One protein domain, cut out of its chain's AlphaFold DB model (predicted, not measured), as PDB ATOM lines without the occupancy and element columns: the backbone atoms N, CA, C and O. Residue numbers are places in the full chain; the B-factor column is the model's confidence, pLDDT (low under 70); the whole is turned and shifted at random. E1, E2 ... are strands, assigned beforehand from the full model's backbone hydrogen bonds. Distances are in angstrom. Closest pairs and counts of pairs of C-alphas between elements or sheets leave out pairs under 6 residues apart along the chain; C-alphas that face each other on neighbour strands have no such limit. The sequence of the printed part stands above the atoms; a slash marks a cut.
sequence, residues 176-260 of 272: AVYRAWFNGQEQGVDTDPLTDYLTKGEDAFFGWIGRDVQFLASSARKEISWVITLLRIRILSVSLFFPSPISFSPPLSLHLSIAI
ATOM      1  N   ALA A 176     112.922 -44.968  -0.902       87.88
ATOM      2  CA  ALA A 176     111.556 -44.843  -0.421       87.88
ATOM      3  C   ALA A 176     111.017 -43.463  -0.789       87.88
ATOM      4  O   ALA A 176     111.728 -42.464  -0.697       87.88
ATOM      5  N   VAL A 177     109.751 -43.418  -1.183       87.81
ATOM      6  CA  VAL A 177     109.052 -42.181  -1.516       87.81
ATOM      7  C   VAL A 177     108.006 -41.929  -0.450       87.81
ATOM      8  O   VAL A 177     107.106 -42.749  -0.295       87.81
ATOM      9  N   TYR A 178     108.100 -40.815   0.263       87.81
ATOM     10  CA  TYR A 178     107.004 -40.302   1.076       87.81
ATOM     11  C   TYR A 178     106.268 -39.242   0.286       87.81
ATOM     12  O   TYR A 178     106.868 -38.498  -0.485       87.81
ATOM     13  N   ARG A 179     104.960 -39.172   0.469       86.69
ATOM     14  CA  ARG A 179     104.137 -38.204  -0.238       86.69
ATOM     15  C   ARG A 179     102.864 -37.929   0.527       86.69
ATOM     16  O   ARG A 179     102.349 -38.824   1.209       86.69
ATOM     17  N   ALA A 180     102.353 -36.725   0.357       86.44
ATOM     18  CA  ALA A 180     101.075 -36.319   0.900       86.44
ATOM     19  C   ALA A 180     100.371 -35.366  -0.059       86.44
ATOM     20  O   ALA A 180     100.969 -34.818  -0.986       86.44
ATOM     21  N   TRP A 181      99.084 -35.205   0.202       84.94
ATOM     22  CA  TRP A 181      98.218 -34.238  -0.439       84.94
ATOM     23  C   TRP A 181      97.292 -33.669   0.634       84.94
ATOM     24  O   TRP A 181      96.885 -34.410   1.538       84.94
ATOM     25  N   PHE A 182      97.005 -32.372   0.574       86.75
ATOM     26  CA  PHE A 182      96.128 -31.687   1.523       86.75
ATOM     27  C   PHE A 182      95.680 -30.319   0.990       86.75
ATOM     28  O   PHE A 182      96.287 -29.759   0.079       86.75
ATOM     29  N   ASN A 183      94.632 -29.753   1.589       88.25
ATOM     30  CA  ASN A 183      94.208 -28.379   1.325       88.25
ATOM     31  C   ASN A 183      95.181 -27.394   1.995       88.25
ATOM     32  O   ASN A 183      95.275 -27.357   3.221       88.25
ATOM     33  N   GLY A 184      95.894 -26.595   1.201       87.56
ATOM     34  CA  GLY A 184      96.895 -25.648   1.690       87.56
ATOM     35  C   GLY A 184      96.316 -24.582   2.622       87.56
ATOM     36  O   GLY A 184      96.944 -24.268   3.629       87.56
ATOM     37  N   GLN A 185      95.101 -24.094   2.351       86.06
ATOM     38  CA  GLN A 185      94.460 -23.053   3.167       86.06
ATOM     39  C   GLN A 185      94.066 -23.569   4.551       86.06
ATOM     40  O   GLN A 185      94.302 -22.925   5.566       86.06
ATOM     41  N   GLU A 186      93.496 -24.775   4.609       89.06
ATOM     42  CA  GLU A 186      93.123 -25.404   5.884       89.06
ATOM     43  C   GLU A 186      94.342 -25.706   6.763       89.06
ATOM     44  O   GLU A 186      94.217 -25.783   7.982       89.06
ATOM     45  N   GLN A 187      95.513 -25.886   6.147       89.25
ATOM     46  CA  GLN A 187      96.776 -26.128   6.843       89.25
ATOM     47  C   GLN A 187      97.599 -24.848   7.071       89.25
ATOM     48  O   GLN A 187      98.715 -24.936   7.575       89.25
ATOM     49  N   GLY A 188      97.072 -23.671   6.715       88.69
ATOM     50  CA  GLY A 188      97.730 -22.378   6.928       88.69
ATOM     51  C   GLY A 188      98.918 -22.089   6.003       88.69
ATOM     52  O   GLY A 188      99.654 -21.135   6.259       88.69
ATOM     53  N   VAL A 189      99.099 -22.862   4.924       90.50
ATOM     54  CA  VAL A 189     100.199 -22.685   3.956       90.50
ATOM     55  C   VAL A 189     100.159 -21.306   3.305       90.50
ATOM     56  O   VAL A 189     101.208 -20.729   3.044       90.50
ATOM     57  N   ASP A 190      98.964 -20.769   3.067       88.56
ATOM     58  CA  ASP A 190      98.732 -19.456   2.458       88.56
ATOM     59  C   ASP A 190      98.985 -18.276   3.405       88.56
ATOM     60  O   ASP A 190      99.141 -17.137   2.955       88.56
ATOM     61  N   THR A 191      99.051 -18.546   4.710       90.12
ATOM     62  CA  THR A 191      99.280 -17.535   5.750       90.12
ATOM     63  C   THR A 191     100.716 -17.485   6.262       90.12
ATOM     64  O   THR A 191     101.117 -16.456   6.808       90.12
ATOM     65  N   ASP A 192     101.493 -18.556   6.087       91.31
ATOM     66  CA  ASP A 192     102.893 -18.616   6.506       91.31
ATOM     67  C   ASP A 192     103.811 -17.992   5.430       91.31
ATOM     68  O   ASP A 192     103.872 -18.509   4.311       91.31
ATOM     69  N   PRO A 193     104.568 -16.918   5.741       90.56
ATOM     70  CA  PRO A 193     105.503 -16.290   4.802       90.56
ATOM     71  C   PRO A 193     106.581 -17.228   4.236       90.56
ATOM     72  O   PRO A 193     107.217 -16.894   3.240       90.56
ATOM     73  N   LEU A 194     106.836 -18.374   4.877       88.75
ATOM     74  CA  LEU A 194     107.798 -19.370   4.408       88.75
ATOM     75  C   LEU A 194     107.218 -20.338   3.377       88.75
ATOM     76  O   LEU A 194     107.983 -21.083   2.768       88.75
ATOM     77  N   THR A 195     105.898 -20.382   3.198       89.69
ATOM     78  CA  THR A 195     105.241 -21.356   2.310       89.69
ATOM     79  C   THR A 195     104.173 -20.753   1.410       89.69
ATOM     80  O   THR A 195     103.691 -21.425   0.499       89.69
ATOM     81  N   ASP A 196     103.807 -19.496   1.639       89.50
ATOM     82  CA  ASP A 196     102.723 -18.818   0.941       89.50
ATOM     83  C   ASP A 196     102.900 -18.794  -0.580       89.50
ATOM     84  O   ASP A 196     101.919 -18.930  -1.308       89.50
ATOM     85  N   TYR A 197     104.135 -18.740  -1.074       87.94
ATOM     86  CA  TYR A 197     104.479 -18.799  -2.493       87.94
ATOM     87  C   TYR A 197     104.013 -20.089  -3.188       87.94
ATOM     88  O   TYR A 197     103.903 -20.113  -4.410       87.94
ATOM     89  N   LEU A 198     103.721 -21.162  -2.442       88.00
ATOM     90  CA  LEU A 198     103.126 -22.382  -2.996       88.00
ATOM     91  C   LEU A 198     101.645 -22.201  -3.337       88.00
ATOM     92  O   LEU A 198     101.109 -22.968  -4.124       88.00
ATOM     93  N   THR A 199     100.964 -21.230  -2.738       85.56
ATOM     94  CA  THR A 199      99.505 -21.043  -2.865       85.56
ATOM     95  C   THR A 199      99.113 -19.664  -3.389       85.56
ATOM     96  O   THR A 199      97.971 -19.461  -3.799       85.56
ATOM     97  N   LYS A 200     100.038 -18.700  -3.374       81.25
ATOM     98  CA  LYS A 200      99.833 -17.348  -3.884       81.25
ATOM     99  C   LYS A 200     100.085 -17.301  -5.388       81.25
ATOM    100  O   LYS A 200     101.200 -17.528  -5.841       81.25
ATOM    101  N   GLY A 201      99.066 -16.882  -6.135       76.62
ATOM    102  CA  GLY A 201      99.159 -16.660  -7.577       76.62
ATOM    103  C   GLY A 201      98.613 -17.833  -8.383       76.62
ATOM    104  O   GLY A 201      97.495 -18.284  -8.134       76.62
ATOM    105  N   GLU A 202      99.375 -18.257  -9.385       83.56
ATOM    106  CA  GLU A 202      99.057 -19.418 -10.217       83.56
ATOM    107  C   GLU A 202      99.534 -20.716  -9.553       83.56
ATOM    108  O   GLU A 202     100.196 -20.701  -8.512       83.56
ATOM    109  N   ASP A 203      99.183 -21.850 -10.152       90.25
ATOM    110  CA  ASP A 203      99.700 -23.145  -9.731       90.25
ATOM    111  C   ASP A 203     101.238 -23.147  -9.744       90.25
ATOM    112  O   ASP A 203     101.881 -22.531 -10.595       90.25
ATOM    113  N   ALA A 204     101.840 -23.882  -8.815       91.50
ATOM    114  CA  ALA A 204     103.278 -23.889  -8.614       91.50
ATOM    115  C   ALA A 204     103.891 -25.279  -8.794       91.50
ATOM    116  O   ALA A 204     103.252 -26.311  -8.552       91.50
ATOM    117  N   PHE A 205     105.168 -25.315  -9.190       93.38
ATOM    118  CA  PHE A 205     105.967 -26.536  -9.184       93.38
ATOM    119  C   PHE A 205     107.421 -26.259  -8.829       93.38
ATOM    120  O   PHE A 205     108.172 -25.653  -9.597       93.38
ATOM    121  N   PHE A 206     107.818 -26.762  -7.671       95.00
ATOM    122  CA  PHE A 206     109.146 -26.582  -7.125       95.00
ATOM    123  C   PHE A 206     109.804 -27.921  -6.834       95.00
ATOM    124  O   PHE A 206     109.150 -28.890  -6.440       95.00
ATOM    125  N   GLY A 207     111.121 -27.956  -7.004       96.12
ATOM    126  CA  GLY A 207     111.952 -29.067  -6.580       96.12
ATOM    127  C   GLY A 207     113.154 -28.605  -5.777       96.12
ATOM    128  O   GLY A 207     113.669 -27.517  -6.004       96.12
ATOM    129  N   TRP A 208     113.608 -29.454  -4.865       96.56
ATOM    130  CA  TRP A 208     114.833 -29.295  -4.094       96.56
ATOM    131  C   TRP A 208     115.651 -30.571  -4.218       96.56
ATOM    132  O   TRP A 208     115.147 -31.676  -3.986       96.56
ATOM    133  N   ILE A 209     116.916 -30.415  -4.592       95.06
ATOM    134  CA  ILE A 209     117.830 -31.527  -4.828       95.06
ATOM    135  C   ILE A 209     118.948 -31.471  -3.792       95.06
ATOM    136  O   ILE A 209     119.737 -30.528  -3.746       95.06
ATOM    137  N   GLY A 210     119.037 -32.521  -2.979       93.06
ATOM    138  CA  GLY A 210     120.111 -32.729  -2.020       93.06
ATOM    139  C   GLY A 210     120.806 -34.071  -2.221       93.06
ATOM    140  O   GLY A 210     120.430 -34.889  -3.064       93.06
ATOM    141  N   ARG A 211     121.847 -34.318  -1.422       92.81
ATOM    142  CA  ARG A 211     122.512 -35.624  -1.406       92.81
ATOM    143  C   ARG A 211     121.549 -36.667  -0.833       92.81
ATOM    144  O   ARG A 211     121.114 -36.533   0.305       92.81
ATOM    145  N   ASP A 212     121.227 -37.682  -1.635       91.56
ATOM    146  CA  ASP A 212     120.346 -38.810  -1.288       91.56
ATOM    147  C   ASP A 212     118.892 -38.439  -0.932       91.56
ATOM    148  O   ASP A 212     118.133 -39.277  -0.431       91.56
ATOM    149  N   VAL A 213     118.487 -37.198  -1.226       92.44
ATOM    150  CA  VAL A 213     117.139 -36.676  -1.000       92.44
ATOM    151  C   VAL A 213     116.696 -35.784  -2.152       92.44
ATOM    152  O   VAL A 213     117.444 -34.937  -2.635       92.44
ATOM    153  N   GLN A 214     115.455 -35.963  -2.582       94.00
ATOM    154  CA  GLN A 214     114.805 -35.107  -3.567       94.00
ATOM    155  C   GLN A 214     113.417 -34.773  -3.059       94.00
ATOM    156  O   GLN A 214     112.660 -35.685  -2.729       94.00
ATOM    157  N   PHE A 215     113.080 -33.493  -3.000       95.00
ATOM    158  CA  PHE A 215     111.758 -33.025  -2.606       95.00
ATOM    159  C   PHE A 215     111.114 -32.300  -3.780       95.00
ATOM    160  O   PHE A 215     111.752 -31.479  -4.426       95.00
ATOM    161  N   LEU A 216     109.864 -32.625  -4.071       93.94
ATOM    162  CA  LEU A 216     109.032 -31.953  -5.055       93.94
ATOM    163  C   LEU A 216     107.769 -31.490  -4.346       93.94
ATOM    164  O   LEU A 216     107.140 -32.288  -3.650       93.94
ATOM    165  N   ALA A 217     107.388 -30.238  -4.554       93.12
ATOM    166  CA  ALA A 217     106.124 -29.693  -4.090       93.12
ATOM    167  C   ALA A 217     105.420 -29.004  -5.252       93.12
ATOM    168  O   ALA A 217     106.033 -28.254  -6.015       93.12
ATOM    169  N   SER A 218     104.130 -29.258  -5.380       91.25
ATOM    170  CA  SER A 218     103.283 -28.603  -6.362       91.25
ATOM    171  C   SER A 218     101.973 -28.170  -5.743       91.25
ATOM    172  O   SER A 218     101.497 -28.766  -4.777       91.25
ATOM    173  N   SER A 219     101.382 -27.146  -6.340       89.31
ATOM    174  CA  SER A 219     100.031 -26.721  -6.024       89.31
ATOM    175  C   SER A 219      99.141 -26.814  -7.244       89.31
ATOM    176  O   SER A 219      99.569 -26.565  -8.368       89.31
ATOM    177  N   ALA A 220      97.904 -27.221  -7.006       84.94
ATOM    178  CA  ALA A 220      96.826 -27.151  -7.970       84.94
ATOM    179  C   ALA A 220      95.659 -26.457  -7.271       84.94
ATOM    180  O   ALA A 220      95.013 -27.025  -6.385       84.94
ATOM    181  N   ARG A 221      95.384 -25.207  -7.643       80.00
ATOM    182  CA  ARG A 221      94.375 -24.355  -7.010       80.00
ATOM    183  C   ARG A 221      94.678 -24.153  -5.516       80.00
ATOM    184  O   ARG A 221      95.577 -23.410  -5.156       80.00
ATOM    185  N   LYS A 222      93.910 -24.802  -4.635       78.94
ATOM    186  CA  LYS A 222      94.039 -24.723  -3.168       78.94
ATOM    187  C   LYS A 222      94.724 -25.947  -2.570       78.94
ATOM    188  O   LYS A 222      94.910 -26.020  -1.360       78.94
ATOM    189  N   GLU A 223      95.037 -26.931  -3.395       86.50
ATOM    190  CA  GLU A 223      95.564 -28.210  -2.958       86.50
ATOM    191  C   GLU A 223      97.072 -28.220  -3.129       86.50
ATOM    192  O   GLU A 223      97.594 -27.794  -4.159       86.50
ATOM    193  N   ILE A 224      97.761 -28.720  -2.112       89.50
ATOM    194  CA  ILE A 224      99.195 -28.951  -2.135       89.50
ATOM    195  C   ILE A 224      99.428 -30.444  -2.208       89.50
ATOM    196  O   ILE A 224      98.851 -31.219  -1.443       89.50
ATOM    197  N   SER A 225     100.342 -30.829  -3.082       89.69
ATOM    198  CA  SER A 225     100.916 -32.158  -3.112       89.69
ATOM    199  C   SER A 225     102.423 -32.070  -3.008       89.69
ATOM    200  O   SER A 225     103.068 -31.151  -3.516       89.69
ATOM    201  N   TRP A 226     103.008 -33.047  -2.332       90.81
ATOM    202  CA  TRP A 226     104.450 -33.156  -2.295       90.81
ATOM    203  C   TRP A 226     104.909 -34.595  -2.270       90.81
ATOM    204  O   TRP A 226     104.201 -35.514  -1.848       90.81
ATOM    205  N   VAL A 227     106.140 -34.771  -2.730       91.69
ATOM    206  CA  VAL A 227     106.836 -36.040  -2.806       91.69
ATOM    207  C   VAL A 227     108.261 -35.821  -2.325       91.69
ATOM    208  O   VAL A 227     108.964 -34.965  -2.845       91.69
ATOM    209  N   ILE A 228     108.712 -36.615  -1.360       93.12
ATOM    210  CA  ILE A 228     110.117 -36.696  -0.968       93.12
ATOM    211  C   ILE A 228     110.632 -38.109  -1.222       93.12
ATOM    212  O   ILE A 228     110.102 -39.095  -0.710       93.12
ATOM    213  N   THR A 229     111.671 -38.207  -2.037       92.25
ATOM    214  CA  THR A 229     112.372 -39.453  -2.330       92.25
ATOM    215  C   THR A 229     113.663 -39.473  -1.531       92.25
ATOM    216  O   THR A 229     114.445 -38.531  -1.605       92.25
ATOM    217  N   LEU A 230     113.873 -40.535  -0.756       90.44
ATOM    218  CA  LEU A 230     115.006 -40.695   0.154       90.44
ATOM    219  C   LEU A 230     115.677 -42.045  -0.088       90.44
ATOM    220  O   LEU A 230     114.992 -43.060  -0.253       90.44
ATOM    221  N   LEU A 231     117.007 -42.084  -0.043       85.94
ATOM    222  CA  LEU A 231     117.740 -43.346   0.021       85.94
ATOM    223  C   LEU A 231     117.449 -44.039   1.365       85.94
ATOM    224  O   LEU A 231     117.656 -43.462   2.433       85.94
ATOM    225  N   ARG A 232     116.964 -45.287   1.342       70.25
ATOM    226  CA  ARG A 232     116.627 -46.047   2.556       70.25
ATOM    227  C   ARG A 232     117.193 -47.468   2.499       70.25
ATOM    228  O   ARG A 232     116.707 -48.325   1.770       70.25
ATOM    229  N   ILE A 233     118.178 -47.741   3.359       54.59
ATOM    230  CA  ILE A 233     118.955 -48.999   3.380       54.59
ATOM    231  C   ILE A 233     118.187 -50.186   4.017       54.59
ATOM    232  O   ILE A 233     118.580 -51.339   3.854       54.59
ATOM    233  N   ARG A 234     117.061 -49.964   4.718       47.75
ATOM    234  CA  ARG A 234     116.254 -51.043   5.337       47.75
ATOM    235  C   ARG A 234     114.780 -50.978   4.930       47.75
ATOM    236  O   ARG A 234     114.150 -49.931   5.053       47.75
ATOM    237  N   ILE A 235     114.236 -52.117   4.488       51.38
ATOM    238  CA  ILE A 235     112.873 -52.250   3.948       51.38
ATOM    239  C   ILE A 235     112.029 -53.168   4.838       51.38
ATOM    240  O   ILE A 235     112.434 -54.287   5.140       51.38
ATOM    241  N   LEU A 236     110.819 -52.717   5.176       45.00
ATOM    242  CA  LEU A 236     109.740 -53.511   5.770       45.00
ATOM    243  C   LEU A 236     108.549 -53.512   4.789       45.00
ATOM    244  O   LEU A 236     107.590 -52.776   4.970       45.00
ATOM    245  N   SER A 237     108.613 -54.328   3.730       43.25
ATOM    246  CA  SER A 237     107.542 -54.578   2.734       43.25
ATOM    247  C   SER A 237     107.078 -53.410   1.825       43.25
ATOM    248  O   SER A 237     107.207 -52.232   2.142       43.25
ATOM    249  N   VAL A 238     106.505 -53.759   0.660       46.56
ATOM    250  CA  VAL A 238     105.853 -52.827  -0.285       46.56
ATOM    251  C   VAL A 238     104.382 -52.639   0.121       46.56
ATOM    252  O   VAL A 238     103.527 -53.491  -0.163       46.56
ATOM    253  N   SER A 239     104.072 -51.511   0.760       42.09
ATOM    254  CA  SER A 239     102.704 -51.102   1.105       42.09
ATOM    255  C   SER A 239     102.415 -49.701   0.576       42.09
ATOM    256  O   SER A 239     103.267 -48.832   0.678       42.09
ATOM    257  N   LEU A 240     101.204 -49.494   0.051       40.81
ATOM    258  CA  LEU A 240     100.681 -48.184  -0.365       40.81
ATOM    259  C   LEU A 240     100.189 -47.339   0.824       40.81
ATOM    260  O   LEU A 240      99.864 -46.172   0.643       40.81
ATOM    261  N   PHE A 241     100.117 -47.931   2.018       31.08
ATOM    262  CA  PHE A 241      99.633 -47.294   3.238       31.08
ATOM    263  C   PHE A 241     100.532 -47.674   4.417       31.08
ATOM    264  O   PHE A 241     100.678 -48.855   4.738       31.08
ATOM    265  N   PHE A 242     101.114 -46.666   5.058       30.06
ATOM    266  CA  PHE A 242     101.711 -46.752   6.387       30.06
ATOM    267  C   PHE A 242     101.459 -45.411   7.086       30.06
ATOM    268  O   PHE A 242     102.005 -44.410   6.622       30.06
ATOM    269  N   PRO A 243     100.687 -45.346   8.185       29.38
ATOM    270  CA  PRO A 243     100.795 -44.203   9.080       29.38
ATOM    271  C   PRO A 243     102.210 -44.205   9.683       29.38
ATOM    272  O   PRO A 243     102.705 -45.243  10.131       29.38
ATOM    273  N   SER A 244     102.904 -43.068   9.642       27.14
ATOM    274  CA  SER A 244     104.208 -42.927  10.299       27.14
ATOM    275  C   SER A 244     104.072 -43.044  11.821       27.14
ATOM    276  O   SER A 244     103.091 -42.547  12.367       27.14
ATOM    277  N   PRO A 245     105.083 -43.565  12.539       25.64
ATOM    278  CA  PRO A 245     105.120 -43.548  14.005       25.64
ATOM    279  C   PRO A 245     105.451 -42.164  14.603       25.64
ATOM    280  O   PRO A 245     105.722 -42.063  15.796       25.64
ATOM    281  N   ILE A 246     105.460 -41.093  13.802       28.06
ATOM    282  CA  ILE A 246     105.710 -39.737  14.298       28.06
ATOM    283  C   ILE A 246     104.390 -39.197  14.850       28.06
ATOM    284  O   ILE A 246     103.495 -38.806  14.106       28.06
ATOM    285  N   SER A 247     104.273 -39.245  16.174       21.67
ATOM    286  CA  SER A 247     103.178 -38.670  16.948       21.67
ATOM    287  C   SER A 247     103.201 -37.141  16.823       21.67
ATOM    288  O   SER A 247     104.038 -36.488  17.444       21.67
ATOM    289  N   PHE A 248     102.251 -36.576  16.080       28.88
ATOM    290  CA  PHE A 248     101.745 -35.229  16.336       28.88
ATOM    291  C   PHE A 248     100.344 -35.369  16.938       28.88
ATOM    292  O   PHE A 248      99.490 -36.072  16.396       28.88
ATOM    293  N   SER A 249     100.130 -34.759  18.101       24.31
ATOM    294  CA  SER A 249      98.836 -34.713  18.787       24.31
ATOM    295  C   SER A 249      97.779 -33.941  17.963       24.31
ATOM    296  O   SER A 249      98.144 -33.014  17.243       24.31
ATOM    297  N   PRO A 250      96.486 -34.327  18.042       32.75
ATOM    298  CA  PRO A 250      95.435 -34.019  17.052       32.75
ATOM    299  C   PRO A 250      94.830 -32.598  17.189       32.75
ATOM    300  O   PRO A 250      95.025 -31.980  18.237       32.75
ATOM    301  N   PRO A 251      94.069 -32.091  16.183       29.64
ATOM    302  CA  PRO A 251      93.308 -32.848  15.181       29.64
ATOM    303  C   PRO A 251      93.700 -32.515  13.740       29.64
ATOM    304  O   PRO A 251      93.127 -31.623  13.130       29.64
ATOM    305  N   LEU A 252      94.638 -33.263  13.156       27.25
ATOM    306  CA  LEU A 252      94.971 -33.117  11.738       27.25
ATOM    307  C   LEU A 252      95.182 -34.486  11.084       27.25
ATOM    308  O   LEU A 252      96.081 -35.249  11.432       27.25
ATOM    309  N   SER A 253      94.307 -34.802  10.130       25.72
ATOM    310  CA  SER A 253      94.354 -36.003   9.293       25.72
ATOM    311  C   SER A 253      95.378 -35.802   8.162       25.72
ATOM    312  O   SER A 253      95.024 -35.575   7.006       25.72
ATOM    313  N   LEU A 254      96.669 -35.889   8.489       26.12
ATOM    314  CA  LEU A 254      97.751 -35.978   7.503       26.12
ATOM    315  C   LEU A 254      97.880 -37.431   7.019       26.12
ATOM    316  O   LEU A 254      98.283 -38.319   7.770       26.12
ATOM    317  N   HIS A 255      97.536 -37.689   5.755       34.03
ATOM    318  CA  HIS A 255      97.677 -39.014   5.145       34.03
ATOM    319  C   HIS A 255      99.025 -39.138   4.425       34.03
ATOM    320  O   HIS A 255      99.176 -38.771   3.263       34.03
ATOM    321  N   LEU A 256     100.009 -39.697   5.128       26.98
ATOM    322  CA  LEU A 256     101.313 -40.053   4.578       26.98
ATOM    323  C   LEU A 256     101.215 -41.385   3.820       26.98
ATOM    324  O   LEU A 256     100.850 -42.412   4.392       26.98
ATOM    325  N   SER A 257     101.555 -41.394   2.532       29.61
ATOM    326  CA  SER A 257     101.678 -42.634   1.752       29.61
ATOM    327  C   SER A 257     103.145 -42.903   1.431       29.61
ATOM    328  O   SER A 257     103.868 -41.984   1.054       29.61
ATOM    329  N   ILE A 258     103.582 -44.159   1.549       29.23
ATOM    330  CA  ILE A 258     104.922 -44.589   1.128       29.23
ATOM    331  C   ILE A 258     104.785 -45.337  -0.202       29.23
ATOM    332  O   ILE A 258     103.975 -46.251  -0.311       29.23
ATOM    333  N   ALA A 259     105.551 -44.961  -1.224       32.53
ATOM    334  CA  ALA A 259     105.647 -45.698  -2.484       32.53
ATOM    335  C   ALA A 259     107.108 -46.094  -2.748       32.53
ATOM    336  O   ALA A 259     108.034 -45.364  -2.409       32.53
ATOM    337  N   ILE A 260     107.333 -47.270  -3.331       34.97
ATOM    338  CA  ILE A 260     108.666 -47.731  -3.741       34.97
ATOM    339  C   ILE A 260     108.647 -47.752  -5.267       34.97
ATOM    340  O   ILE A 260     107.923 -48.553  -5.858       34.97
TER     341      ILE A 260
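Overview. This is residues 176 to 260 of the 272 residues of the protein "FAD_binding_3 domain-containing protein" of Coniophora puteana (strain RWD-64-598) (UniProt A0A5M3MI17). The domain is one twisted antiparallel sheet of five strands, E2, E3, E4, E1 and E5 in order across it, with two long loops. The loop of residues 184 to 204 lies at the end of the sheet where E1 ends and E2 begins; the other, residues 232 to 256, leads from E4 to the short edge strand E5, and its residues 245 to 251 stick out. Along the 85 printed residues come E1 to E5, with no named helix; the class is all strand, though strands hold 34 of the 85 residues. The whole is only just compact, close to loose, with a radius of gyration of the C-alphas of 14.1 A and spans of 40 by 31 by 18 A.

Arrangement. E1, residues 176 to 183, is an inner strand, antiparallel to E4, residues 223 to 231, at 167 degrees, with N 178 and O 228 2.8 A apart, within hydrogen-bond range. E2, residues 205 to 210, and E3, residues 213 to 220, form a hairpin at 172 degrees, with N 208 and O 215 at 2.8 A. E3 and E4 form another at 169 degrees, with N 216 and O 227 at 2.8 A. E2, E3 and E4 are a meander, each strand the antiparallel neighbour of the one before; with E1, the antiparallel neighbour of E4, they make a Greek key. E5, residues 257 to 259, is antiparallel to E1 at 144 degrees, with N 177 and O 259 at 2.9 A. The edge strands E2 and E5 are apart.

Along the chain. E1 begins at C-alpha 176 (111.556, -44.843, -0.421) and is 24.0 A long. E2 measures 17.0 A, E3 23.5 A and E4 27.0 A. E5, 6.6 A long, ends at C-alpha 259 (105.647, -45.698, -2.484).

Size, cuts and confidence. The C-alphas of Gly 201 and Leu 236, the two farthest apart, are 40.6 A apart. The printed part has no cut; the links E1 to E2 and E4 to E5 are long. Residues 233 to 260 have pLDDT under 70.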